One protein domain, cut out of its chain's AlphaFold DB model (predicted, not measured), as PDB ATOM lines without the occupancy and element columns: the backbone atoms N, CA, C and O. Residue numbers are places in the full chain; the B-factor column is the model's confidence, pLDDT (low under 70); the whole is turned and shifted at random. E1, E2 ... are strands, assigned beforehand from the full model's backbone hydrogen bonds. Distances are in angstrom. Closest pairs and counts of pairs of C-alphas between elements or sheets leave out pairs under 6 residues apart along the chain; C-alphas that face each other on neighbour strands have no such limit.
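Overview. This is residues 4 to 69 of the 78 residues of an uncharacterized protein of Rhodospirillaceae bacterium (UniProt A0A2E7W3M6). One twisted sheet of three long strands, E1, E3 and E2 side by side, forms a flat body, and the long link from E1 to E2 loops out past the end of E1 and then folds back along E1, where residues 26 to 27 pair briefly with residues 12 to 13 of E1. E2 and E3 form a hairpin whose turn lies near that same end of the sheet. The printed part has 66 residues with no named helix and three named strands, in the order E1, E2, E3 along the chain; the sheet's order is E1, E3, E2, all antiparallel. The class is all strand, though only 27 of the 66 printed residues are in named elements. The whole is loose, with a radius of gyration of the C-alphas of 14.7 A, and its outline is flat, spanning 43 by 28 by 15 A.

Along the chain. E1, residues 4 to 13, begins with C-alpha 4 at (-1.789, 27.834, -13.131), ends with C-alpha 13 at (-15.688, 4.171, -19.365), and is 28.1 A long. Residues 14 to 41 hold no named element. E2, residues 42 to 49, begins with C-alpha 42 at (-0.736, 23.098, -21.779) and is 22.3 A long. E3, residues 56 to 64, is 26.5 A long and ends with C-alpha 64 at (3.188, 27.674, -16.760).

Arrangement. E1 and E2 are the edge strands of the sheet, and E3 is the inner strand. E1 and E3 are antiparallel neighbours, at 162 degrees between their directions. The C-alphas of Lys 8 and Ala 60 face each other at 4.4 A; N 6 and O 61, at 2.8 A, and N 59 and O 9, also at 2.8 A, are within hydrogen-bond range. E3 and E2 are antiparallel neighbours at 157 degrees. Here the C-alphas of Phe 59 and Gly 46 face each other at 4.4 A, and N 43 and O 62, at 2.7 A, are within hydrogen-bond range. E1 and E2 are apart. Residues 26 to 27 pair with residues 12 to 13 of E1, antiparallel.

Size, cuts and confidence. The two C-alphas farthest apart are those of Glu 20, in the link from E1 to E2, and Lys 69, at 44.6 A. The first and last printed C-alphas, those of Thr 4 and Lys 69, are 11.2 A apart. The link from E1 to E2 is long, with 28 residues; that from E2 to E3 is short, with 6. The printed part has no cut. The mean pLDDT of the printed part is 80.6, and residues 51 to 55, in the link from E2 to E3, are under 70.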
ATOM      1  N   THR A   4      -0.369  27.545 -13.272       84.19
ATOM      2  CA  THR A   4      -1.789  27.834 -13.131       84.19
ATOM      3  C   THR A   4      -2.581  26.595 -13.514       84.19
ATOM      4  O   THR A   4      -2.374  25.981 -14.564       84.19
ATOM      5  N   LYS A   5      -3.509  26.205 -12.641       85.75
ATOM      6  CA  LYS A   5      -4.464  25.137 -12.926       85.75
ATOM      7  C   LYS A   5      -5.543  25.678 -13.860       85.75
ATOM      8  O   LYS A   5      -6.236  26.622 -13.516       85.75
ATOM      9  N   LEU A   6      -5.707  25.034 -15.009       85.12
ATOM     10  CA  LEU A   6      -6.622  25.481 -16.062       85.12
ATOM     11  C   LEU A   6      -7.945  24.718 -16.071       85.12
ATOM     12  O   LEU A   6      -8.960  25.223 -16.547       85.12
ATOM     13  N   GLY A   7      -7.931  23.497 -15.541       85.38
ATOM     14  CA  GLY A   7      -9.115  22.667 -15.454       85.38
ATOM     15  C   GLY A   7      -8.812  21.288 -14.890       85.38
ATOM     16  O   GLY A   7      -7.667  20.913 -14.620       85.38
ATOM     17  N   LYS A   8      -9.874  20.516 -14.692       85.25
ATOM     18  CA  LYS A   8      -9.798  19.089 -14.381       85.25
ATOM     19  C   LYS A   8     -10.959  18.364 -15.041       85.25
ATOM     20  O   LYS A   8     -12.035  18.937 -15.201       85.25
ATOM     21  N   THR A   9     -10.763  17.099 -15.374       84.25
ATOM     22  CA  THR A   9     -11.843  16.223 -15.819       84.25
ATOM     23  C   THR A   9     -11.645  14.812 -15.306       84.25
ATOM     24  O   THR A   9     -10.570  14.439 -14.843       84.25
ATOM     25  N   THR A  10     -12.699  14.019 -15.394       82.56
ATOM     26  CA  THR A  10     -12.629  12.572 -15.238       82.56
ATOM     27  C   THR A  10     -13.150  11.965 -16.528       82.56
ATOM     28  O   THR A  10     -14.242  12.315 -16.977       82.56
ATOM     29  N   LEU A  11     -12.358  11.094 -17.148       83.94
ATOM     30  CA  LEU A  11     -12.844  10.225 -18.202       83.94
ATOM     31  C   LEU A  11     -13.509   9.011 -17.558       83.94
ATOM     32  O   LEU A  11     -12.916   8.332 -16.712       83.94
ATOM     33  N   TYR A  12     -14.721   8.729 -18.005       80.19
ATOM     34  CA  TYR A  12     -15.480   7.551 -17.619       80.19
ATOM     35  C   TYR A  12     -15.433   6.528 -18.744       80.19
ATOM     36  O   TYR A  12     -15.348   6.902 -19.918       80.19
ATOM     37  N   VAL A  13     -15.500   5.244 -18.385       79.94
ATOM     38  CA  VAL A  13     -15.688   4.171 -19.365       79.94
ATOM     39  C   VAL A  13     -16.991   4.424 -20.110       79.94
ATOM     40  O   VAL A  13     -18.059   4.556 -19.508       79.94
ATOM     41  N   ASN A  14     -16.893   4.489 -21.429       80.12
ATOM     42  CA  ASN A  14     -18.045   4.567 -22.298       80.12
ATOM     43  C   ASN A  14     -18.608   3.156 -22.495       80.12
ATOM     44  O   ASN A  14     -18.036   2.355 -23.233       80.12
ATOM     45  N   LYS A  15     -19.721   2.853 -21.822       80.81
ATOM     46  CA  LYS A  15     -20.387   1.542 -21.909       80.81
ATOM     47  C   LYS A  15     -20.955   1.257 -23.294       80.81
ATOM     48  O   LYS A  15     -21.142   0.098 -23.641       80.81
ATOM     49  N   ASP A  16     -21.177   2.308 -24.073       79.31
ATOM     50  CA  ASP A  16     -21.694   2.197 -25.424       79.31
ATOM     51  C   ASP A  16     -20.575   1.990 -26.446       79.31
ATOM     52  O   ASP A  16     -20.880   1.773 -27.607       79.31
ATOM     53  N   ALA A  17     -19.290   2.051 -26.074       82.25
ATOM     54  CA  ALA A  17     -18.198   1.885 -27.029       82.25
ATOM     55  C   ALA A  17     -18.121   0.441 -27.548       82.25
ATOM     56  O   ALA A  17     -17.701  -0.469 -26.832       82.25
ATOM     57  N   THR A  18     -18.483   0.254 -28.817       81.12
ATOM     58  CA  THR A  18     -18.323  -1.003 -29.554       81.12
ATOM     59  C   THR A  18     -17.390  -0.789 -30.742       81.12
ATOM     60  O   THR A  18     -17.210   0.332 -31.224       81.12
ATOM     61  N   GLU A  19     -16.792  -1.867 -31.253       80.56
ATOM     62  CA  GLU A  19     -15.946  -1.782 -32.453       80.56
ATOM     63  C   GLU A  19     -16.724  -1.258 -33.673       80.56
ATOM     64  O   GLU A  19     -16.182  -0.535 -34.511       80.56
ATOM     65  N   GLU A  20     -18.020  -1.565 -33.736       79.69
ATOM     66  CA  GLU A  20     -18.918  -1.184 -34.826       79.69
ATOM     67  C   GLU A  20     -19.245   0.312 -34.823       79.69
ATOM     68  O   GLU A  20     -19.279   0.939 -35.883       79.69
ATOM     69  N   ASN A  21     -19.456   0.910 -33.644       84.62
ATOM     70  CA  ASN A  21     -19.823   2.323 -33.547       84.62
ATOM     71  C   ASN A  21     -18.630   3.272 -33.393       84.62
ATOM     72  O   ASN A  21     -18.819   4.490 -33.433       84.62
ATOM     73  N   ARG A  22     -17.414   2.723 -33.242       83.25
ATOM     74  CA  ARG A  22     -16.139   3.454 -33.165       83.25
ATOM     75  C   ARG A  22     -16.152   4.604 -32.156       83.25
ATOM     76  O   ARG A  22     -15.447   5.600 -32.332       83.25
ATOM     77  N   GLN A  23     -16.964   4.497 -31.106       82.69
ATOM     78  CA  GLN A  23     -16.966   5.506 -30.063       82.69
ATOM     79  C   GLN A  23     -15.720   5.371 -29.176       82.69
ATOM     80  O   GLN A  23     -15.219   4.264 -28.972       82.69
ATOM     81  N   PRO A  24     -15.224   6.475 -28.593       80.19
ATOM     82  CA  PRO A  24     -14.112   6.415 -27.654       80.19
ATOM     83  C   PRO A  24     -14.469   5.542 -26.448       80.19
ATOM     84  O   PRO A  24     -15.519   5.750 -25.839       80.19
ATOM     85  N   HIS A  25     -13.574   4.629 -26.060       79.94
ATOM     86  CA  HIS A  25     -13.730   3.787 -24.862       79.94
ATOM     87  C   HIS A  25     -13.771   4.589 -23.557       79.94
ATOM     88  O   HIS A  25     -14.298   4.121 -22.552       79.94
ATOM     89  N   PHE A  26     -13.227   5.805 -23.580       80.75
ATOM     90  CA  PHE A  26     -13.209   6.725 -22.458       80.75
ATOM     91  C   PHE A  26     -13.664   8.098 -22.929       80.75
ATOM     92  O   PHE A  26     -13.162   8.613 -23.930       80.75
ATOM     93  N   LYS A  27     -14.607   8.704 -22.206       80.62
ATOM     94  CA  LYS A  27     -15.129  10.032 -22.535       80.62
ATOM     95  C   LYS A  27     -15.263  10.887 -21.283       80.62
ATOM     96  O   LYS A  27     -15.665  10.414 -20.223       80.62
ATOM     97  N   GLY A  28     -14.938  12.161 -21.426       80.31
ATOM     98  CA  GLY A  28     -15.095  13.180 -20.401       80.31
ATOM     99  C   GLY A  28     -14.965  14.558 -21.029       80.31
ATOM    100  O   GLY A  28     -14.574  14.690 -22.189       80.31
ATOM    101  N   TYR A  29     -15.335  15.580 -20.270       81.19
ATOM    102  CA  TYR A  29     -15.335  16.962 -20.734       81.19
ATOM    103  C   TYR A  29     -14.473  17.795 -19.799       81.19
ATOM    104  O   TYR A  29     -14.652  17.742 -18.580       81.19
ATOM    105  N   ILE A  30     -13.530  18.550 -20.355       83.50
ATOM    106  CA  ILE A  30     -12.743  19.512 -19.583       83.50
ATOM    107  C   ILE A  30     -13.410  20.866 -19.740       83.50
ATOM    108  O   ILE A  30     -13.529  21.375 -20.852       83.50
ATOM    109  N   LYS A  31     -13.852  21.446 -18.626       82.69
ATOM    110  CA  LYS A  31     -14.210  22.859 -18.598       82.69
ATOM    111  C   LYS A  31     -12.939  23.649 -18.316       82.69
ATOM    112  O   LYS A  31     -12.301  23.424 -17.289       82.69
ATOM    113  N   MET A  32     -12.593  24.542 -19.233       82.44
ATOM    114  CA  MET A  32     -11.484  25.471 -19.054       82.44
ATOM    115  C   MET A  32     -12.005  26.690 -18.300       82.44
ATOM    116  O   MET A  32     -12.995  27.296 -18.712       82.44
ATOM    117  N   GLU A  33     -11.387  27.006 -17.165       81.12
ATOM    118  CA  GLU A  33     -11.789  28.143 -16.320       81.12
ATOM    119  C   GLU A  33     -11.082  29.443 -16.728       81.12
ATOM    120  O   GLU A  33     -11.532  30.529 -16.373       81.12
ATOM    121  N   HIS A  34     -10.018  29.332 -17.528       78.00
ATOM    122  CA  HIS A  34      -9.202  30.444 -18.002       78.00
ATOM    123  C   HIS A  34      -9.127  30.461 -19.530       78.00
ATOM    124  O   HIS A  34      -9.113  29.407 -20.174       78.00
ATOM    125  N   ALA A  35      -9.048  31.663 -20.102       81.12
ATOM    126  CA  ALA A  35      -8.684  31.834 -21.503       81.12
ATOM    127  C   ALA A  35      -7.220  31.411 -21.696       81.12
ATOM    128  O   ALA A  35      -6.353  31.800 -20.914       81.12
ATOM    129  N   ILE A  36      -6.960  30.602 -22.722       82.94
ATOM    130  CA  ILE A  36      -5.613  30.157 -23.079       82.94
ATOM    131  C   ILE A  36      -5.200  30.924 -24.336       82.94
ATOM    132  O   ILE A  36      -5.905  30.809 -25.345       82.94
ATOM    133  N   PRO A  37      -4.109  31.709 -24.298       84.00
ATOM    134  CA  PRO A  37      -3.650  32.431 -25.474       84.00
ATOM    135  C   PRO A  37      -3.187  31.464 -26.571       84.00
ATOM    136  O   PRO A  37      -2.787  30.325 -26.311       84.00
ATOM    137  N   ALA A  38      -3.262  31.914 -27.824       81.38
ATOM    138  CA  ALA A  38      -2.797  31.122 -28.955       81.38
ATOM    139  C   ALA A  38      -1.295  30.821 -28.804       81.38
ATOM    140  O   ALA A  38      -0.510  31.715 -28.511       81.38
ATOM    141  N   GLY A  39      -0.904  29.557 -28.994       78.94
ATOM    142  CA  GLY A  39       0.490  29.115 -28.859       78.94
ATOM    143  C   GLY A  39       0.923  28.717 -27.443       78.94
ATOM    144  O   GLY A  39       2.008  28.159 -27.291       78.94
ATOM    145  N   ALA A  40       0.085  28.918 -26.419       83.31
ATOM    146  CA  ALA A  40       0.412  28.515 -25.054       83.31
ATOM    147  C   ALA A  40       0.545  26.991 -24.910       83.31
ATOM    148  O   ALA A  40      -0.289  26.217 -25.396       83.31
ATOM    149  N   SER A  41       1.569  26.556 -24.175       83.56
ATOM    150  CA  SER A  41       1.765  25.146 -23.846       83.56
ATOM    151  C   SER A  41       0.913  24.733 -22.645       83.56
ATOM    152  O   SER A  41       1.014  25.299 -21.557       83.56
ATOM    153  N   VAL A  42       0.100  23.693 -22.829       86.31
ATOM    154  CA  VAL A  42      -0.736  23.098 -21.779       86.31
ATOM    155  C   VAL A  42      -0.202  21.727 -21.382       86.31
ATOM    156  O   VAL A  42      -0.061  20.830 -22.208       86.31
ATOM    157  N   GLY A  43       0.065  21.557 -20.093       83.62
ATOM    158  CA  GLY A  43       0.371  20.277 -19.476       83.62
ATOM    159  C   GLY A  43      -0.901  19.489 -19.174       83.62
ATOM    160  O   GLY A  43      -1.856  20.016 -18.602       83.62
ATOM    161  N   LEU A  44      -0.886  18.202 -19.521       85.06
ATOM    162  CA  LEU A  44      -1.924  17.234 -19.183       85.06
ATOM    163  C   LEU A  44      -1.311  16.147 -18.293       85.06
ATOM    164  O   LEU A  44      -0.402  15.438 -18.718       85.06
ATOM    165  N   ALA A  45      -1.818  16.002 -17.070       83.44
ATOM    166  CA  ALA A  45      -1.421  14.939 -16.150       83.44
ATOM    167  C   ALA A  45      -2.619  14.037 -15.854       83.44
ATOM    168  O   ALA A  45      -3.714  14.540 -15.596       83.44
ATOM    169  N   GLY A  46      -2.418  12.719 -15.908       81.88
ATOM    170  CA  GLY A  46      -3.473  11.723 -15.744       81.88
ATOM    171  C   GLY A  46      -3.140  10.678 -14.682       81.88
ATOM    172  O   GLY A  46      -1.987  10.269 -14.558       81.88
ATOM    173  N   TRP A  47      -4.151  10.217 -13.948       81.88
ATOM    174  CA  TRP A  47      -4.038   9.128 -12.976       81.88
ATOM    175  C   TRP A  47      -5.168   8.123 -13.173       81.88
ATOM    176  O   TRP A  47      -6.326   8.502 -13.363       81.88
ATOM    177  N   LEU A  48      -4.829   6.838 -13.085       80.75
ATOM    178  CA  LEU A  48      -5.812   5.767 -13.034       80.75
ATOM    179  C   LEU A  48      -6.436   5.712 -11.640       80.75
ATOM    180  O   LEU A  48      -5.736   5.623 -10.634       80.75
ATOM    181  N   ASN A  49      -7.760   5.767 -11.591       76.06
ATOM    182  CA  ASN A  49      -8.537   5.565 -10.386       76.06
ATOM    183  C   ASN A  49      -9.249   4.212 -10.479       76.06
ATOM    184  O   ASN A  49     -10.190   4.036 -11.254       76.06
ATOM    185  N   GLU A  50      -8.775   3.264  -9.673       74.69
ATOM    186  CA  GLU A  50      -9.276   1.887  -9.610       74.69
ATOM    187  C   GLU A  50     -10.277   1.668  -8.459       74.69
ATOM    188  O   GLU A  50     -10.496   0.539  -8.024       74.69
ATOM    189  N   LYS A  51     -10.893   2.729  -7.912       66.12
ATOM    190  CA  LYS A  51     -11.892   2.570  -6.842       66.12
ATOM    191  C   LYS A  51     -13.177   1.903  -7.353       66.12
ATOM    192  O   LYS A  51     -13.987   2.538  -8.021       66.12
ATOM    193  N   GLY A  52     -13.419   0.671  -6.904       61.91
ATOM    194  CA  GLY A  52     -14.654  -0.079  -7.164       61.91
ATOM    195  C   GLY A  52     -14.648  -0.791  -8.520       61.91
ATOM    196  O   GLY A  52     -13.591  -1.137  -9.035       61.91
ATOM    197  N   ASN A  53     -15.833  -1.020  -9.098       60.31
ATOM    198  CA  ASN A  53     -15.981  -1.674 -10.408       60.31
ATOM    199  C   ASN A  53     -15.843  -0.712 -11.605       60.31
ATOM    200  O   ASN A  53     -15.766  -1.172 -12.742       60.31
ATOM    201  N   ASP A  54     -15.794   0.602 -11.370       62.16
ATOM    202  CA  ASP A  54     -15.708   1.610 -12.427       62.16
ATOM    203  C   ASP A  54     -14.281   2.168 -12.512       62.16
ATOM    204  O   ASP A  54     -13.872   3.031 -11.733       62.16
ATOM    205  N   LYS A  55     -13.504   1.682 -13.490       67.31
ATOM    206  CA  LYS A  55     -12.195   2.260 -13.820       67.31
ATOM    207  C   LYS A  55     -12.409   3.657 -14.399       67.31
ATOM    208  O   LYS A  55     -13.090   3.810 -15.407       67.31
ATOM    209  N   SER A  56     -11.820   4.678 -13.788       74.19
ATOM    210  CA  SER A  56     -11.859   6.046 -14.318       74.19
ATOM    211  C   SER A  56     -10.452   6.610 -14.451       74.19
ATOM    212  O   SER A  56      -9.549   6.236 -13.706       74.19
ATOM    213  N   LEU A  57     -10.246   7.500 -15.420       81.12
ATOM    214  CA  LEU A  57      -8.989   8.232 -15.570       81.12
ATOM    215  C   LEU A  57      -9.238   9.687 -15.176       81.12
ATOM    216  O   LEU A  57     -10.023  10.383 -15.819       81.12
ATOM    217  N   PHE A  58      -8.589  10.156 -14.117       82.50
ATOM    218  CA  PHE A  58      -8.639  11.560 -13.724       82.50
ATOM    219  C   PHE A  58      -7.559  12.338 -14.469       82.50
ATOM    220  O   PHE A  58      -6.413  11.901 -14.479       82.50
ATOM    221  N   PHE A  59      -7.903  13.495 -15.032       83.88
ATOM    222  CA  PHE A  59      -6.958  14.390 -15.693       83.88
ATOM    223  C   PHE A  59      -6.978  15.782 -15.071       83.88
ATOM    224  O   PHE A  59      -8.040  16.369 -14.846       83.88
ATOM    225  N   ALA A  60      -5.790  16.336 -14.853       84.25
ATOM    226  CA  ALA A  60      -5.577  17.732 -14.505       84.25
ATOM    227  C   ALA A  60      -4.879  18.447 -15.665       84.25
ATOM    228  O   ALA A  60      -3.939  17.910 -16.253       84.25
ATOM    229  N   VAL A  61      -5.344  19.658 -15.967       87.75
ATOM    230  CA  VAL A  61      -4.747  20.530 -16.980       87.75
ATOM    231  C   VAL A  61      -4.133  21.733 -16.281       87.75
ATOM    232  O   VAL A  61      -4.789  22.382 -15.459       87.75
ATOM    233  N   SER A  62      -2.884  22.037 -16.603       86.44
ATOM    234  CA  SER A  62      -2.168  23.205 -16.095       86.44
ATOM    235  C   SER A  62      -1.300  23.823 -17.184       86.44
ATOM    236  O   SER A  62      -0.982  23.172 -18.170       86.44
ATOM    237  N   ALA A  63      -0.914  25.079 -17.018       86.62
ATOM    238  CA  ALA A  63       0.104  25.724 -17.843       86.62
ATOM    239  C   ALA A  63       1.087  26.462 -16.940       86.62
ATOM    240  O   ALA A  63       0.783  26.725 -15.772       86.62
ATOM    241  N   LYS A  64       2.275  26.772 -17.461       85.62
ATOM    242  CA  LYS A  64       3.188  27.674 -16.760       85.62
ATOM    243  C   LYS A  64       2.622  29.082 -16.822       85.62
ATOM    244  O   LYS A  64       2.067  29.482 -17.841       85.62
ATOM    245  N   ASP A  65       2.811  29.847 -15.757       83.19
ATOM    246  CA  ASP A  65       2.292  31.219 -15.697       83.19
ATOM    247  C   ASP A  65       2.890  32.121 -16.790       83.19
ATOM    248  O   ASP A  65       2.261  33.085 -17.213       83.19
ATOM    249  N   GLU A  66       4.099  31.804 -17.259       82.88
ATOM    250  CA  GLU A  66       4.784  32.502 -18.353       82.88
ATOM    251  C   GLU A  66       4.090  32.284 -19.704       82.88
ATOM    252  O   GLU A  66       3.951  33.235 -20.461       82.88
ATOM    253  N   ASP A  67       3.569  31.078 -19.957       79.38
ATOM    254  CA  ASP A  67       2.860  30.730 -21.199       79.38
ATOM    255  C   ASP A  67       1.435  31.317 -21.251       79.38
ATOM    256  O   ASP A  67       0.788  31.311 -22.296       79.38
ATOM    257  N   LEU A  68       0.914  31.789 -20.113       78.81
ATOM    258  CA  LEU A  68      -0.413  32.406 -20.005       78.81
ATOM    259  C   LEU A  68      -0.381  33.931 -20.087       78.81
ATOM    260  O   LEU A  68      -1.439  34.558 -20.183       78.81
ATOM    261  N   LYS A  69       0.804  34.541 -20.046       76.44
ATOM    262  CA  LYS A  69       0.946  35.967 -20.318       76.44
ATOM    263  C   LYS A  69       0.845  36.137 -21.826       76.44
ATOM    264  O   LYS A  69       1.708  35.667 -22.556       76.44
TER     265      LYS A  69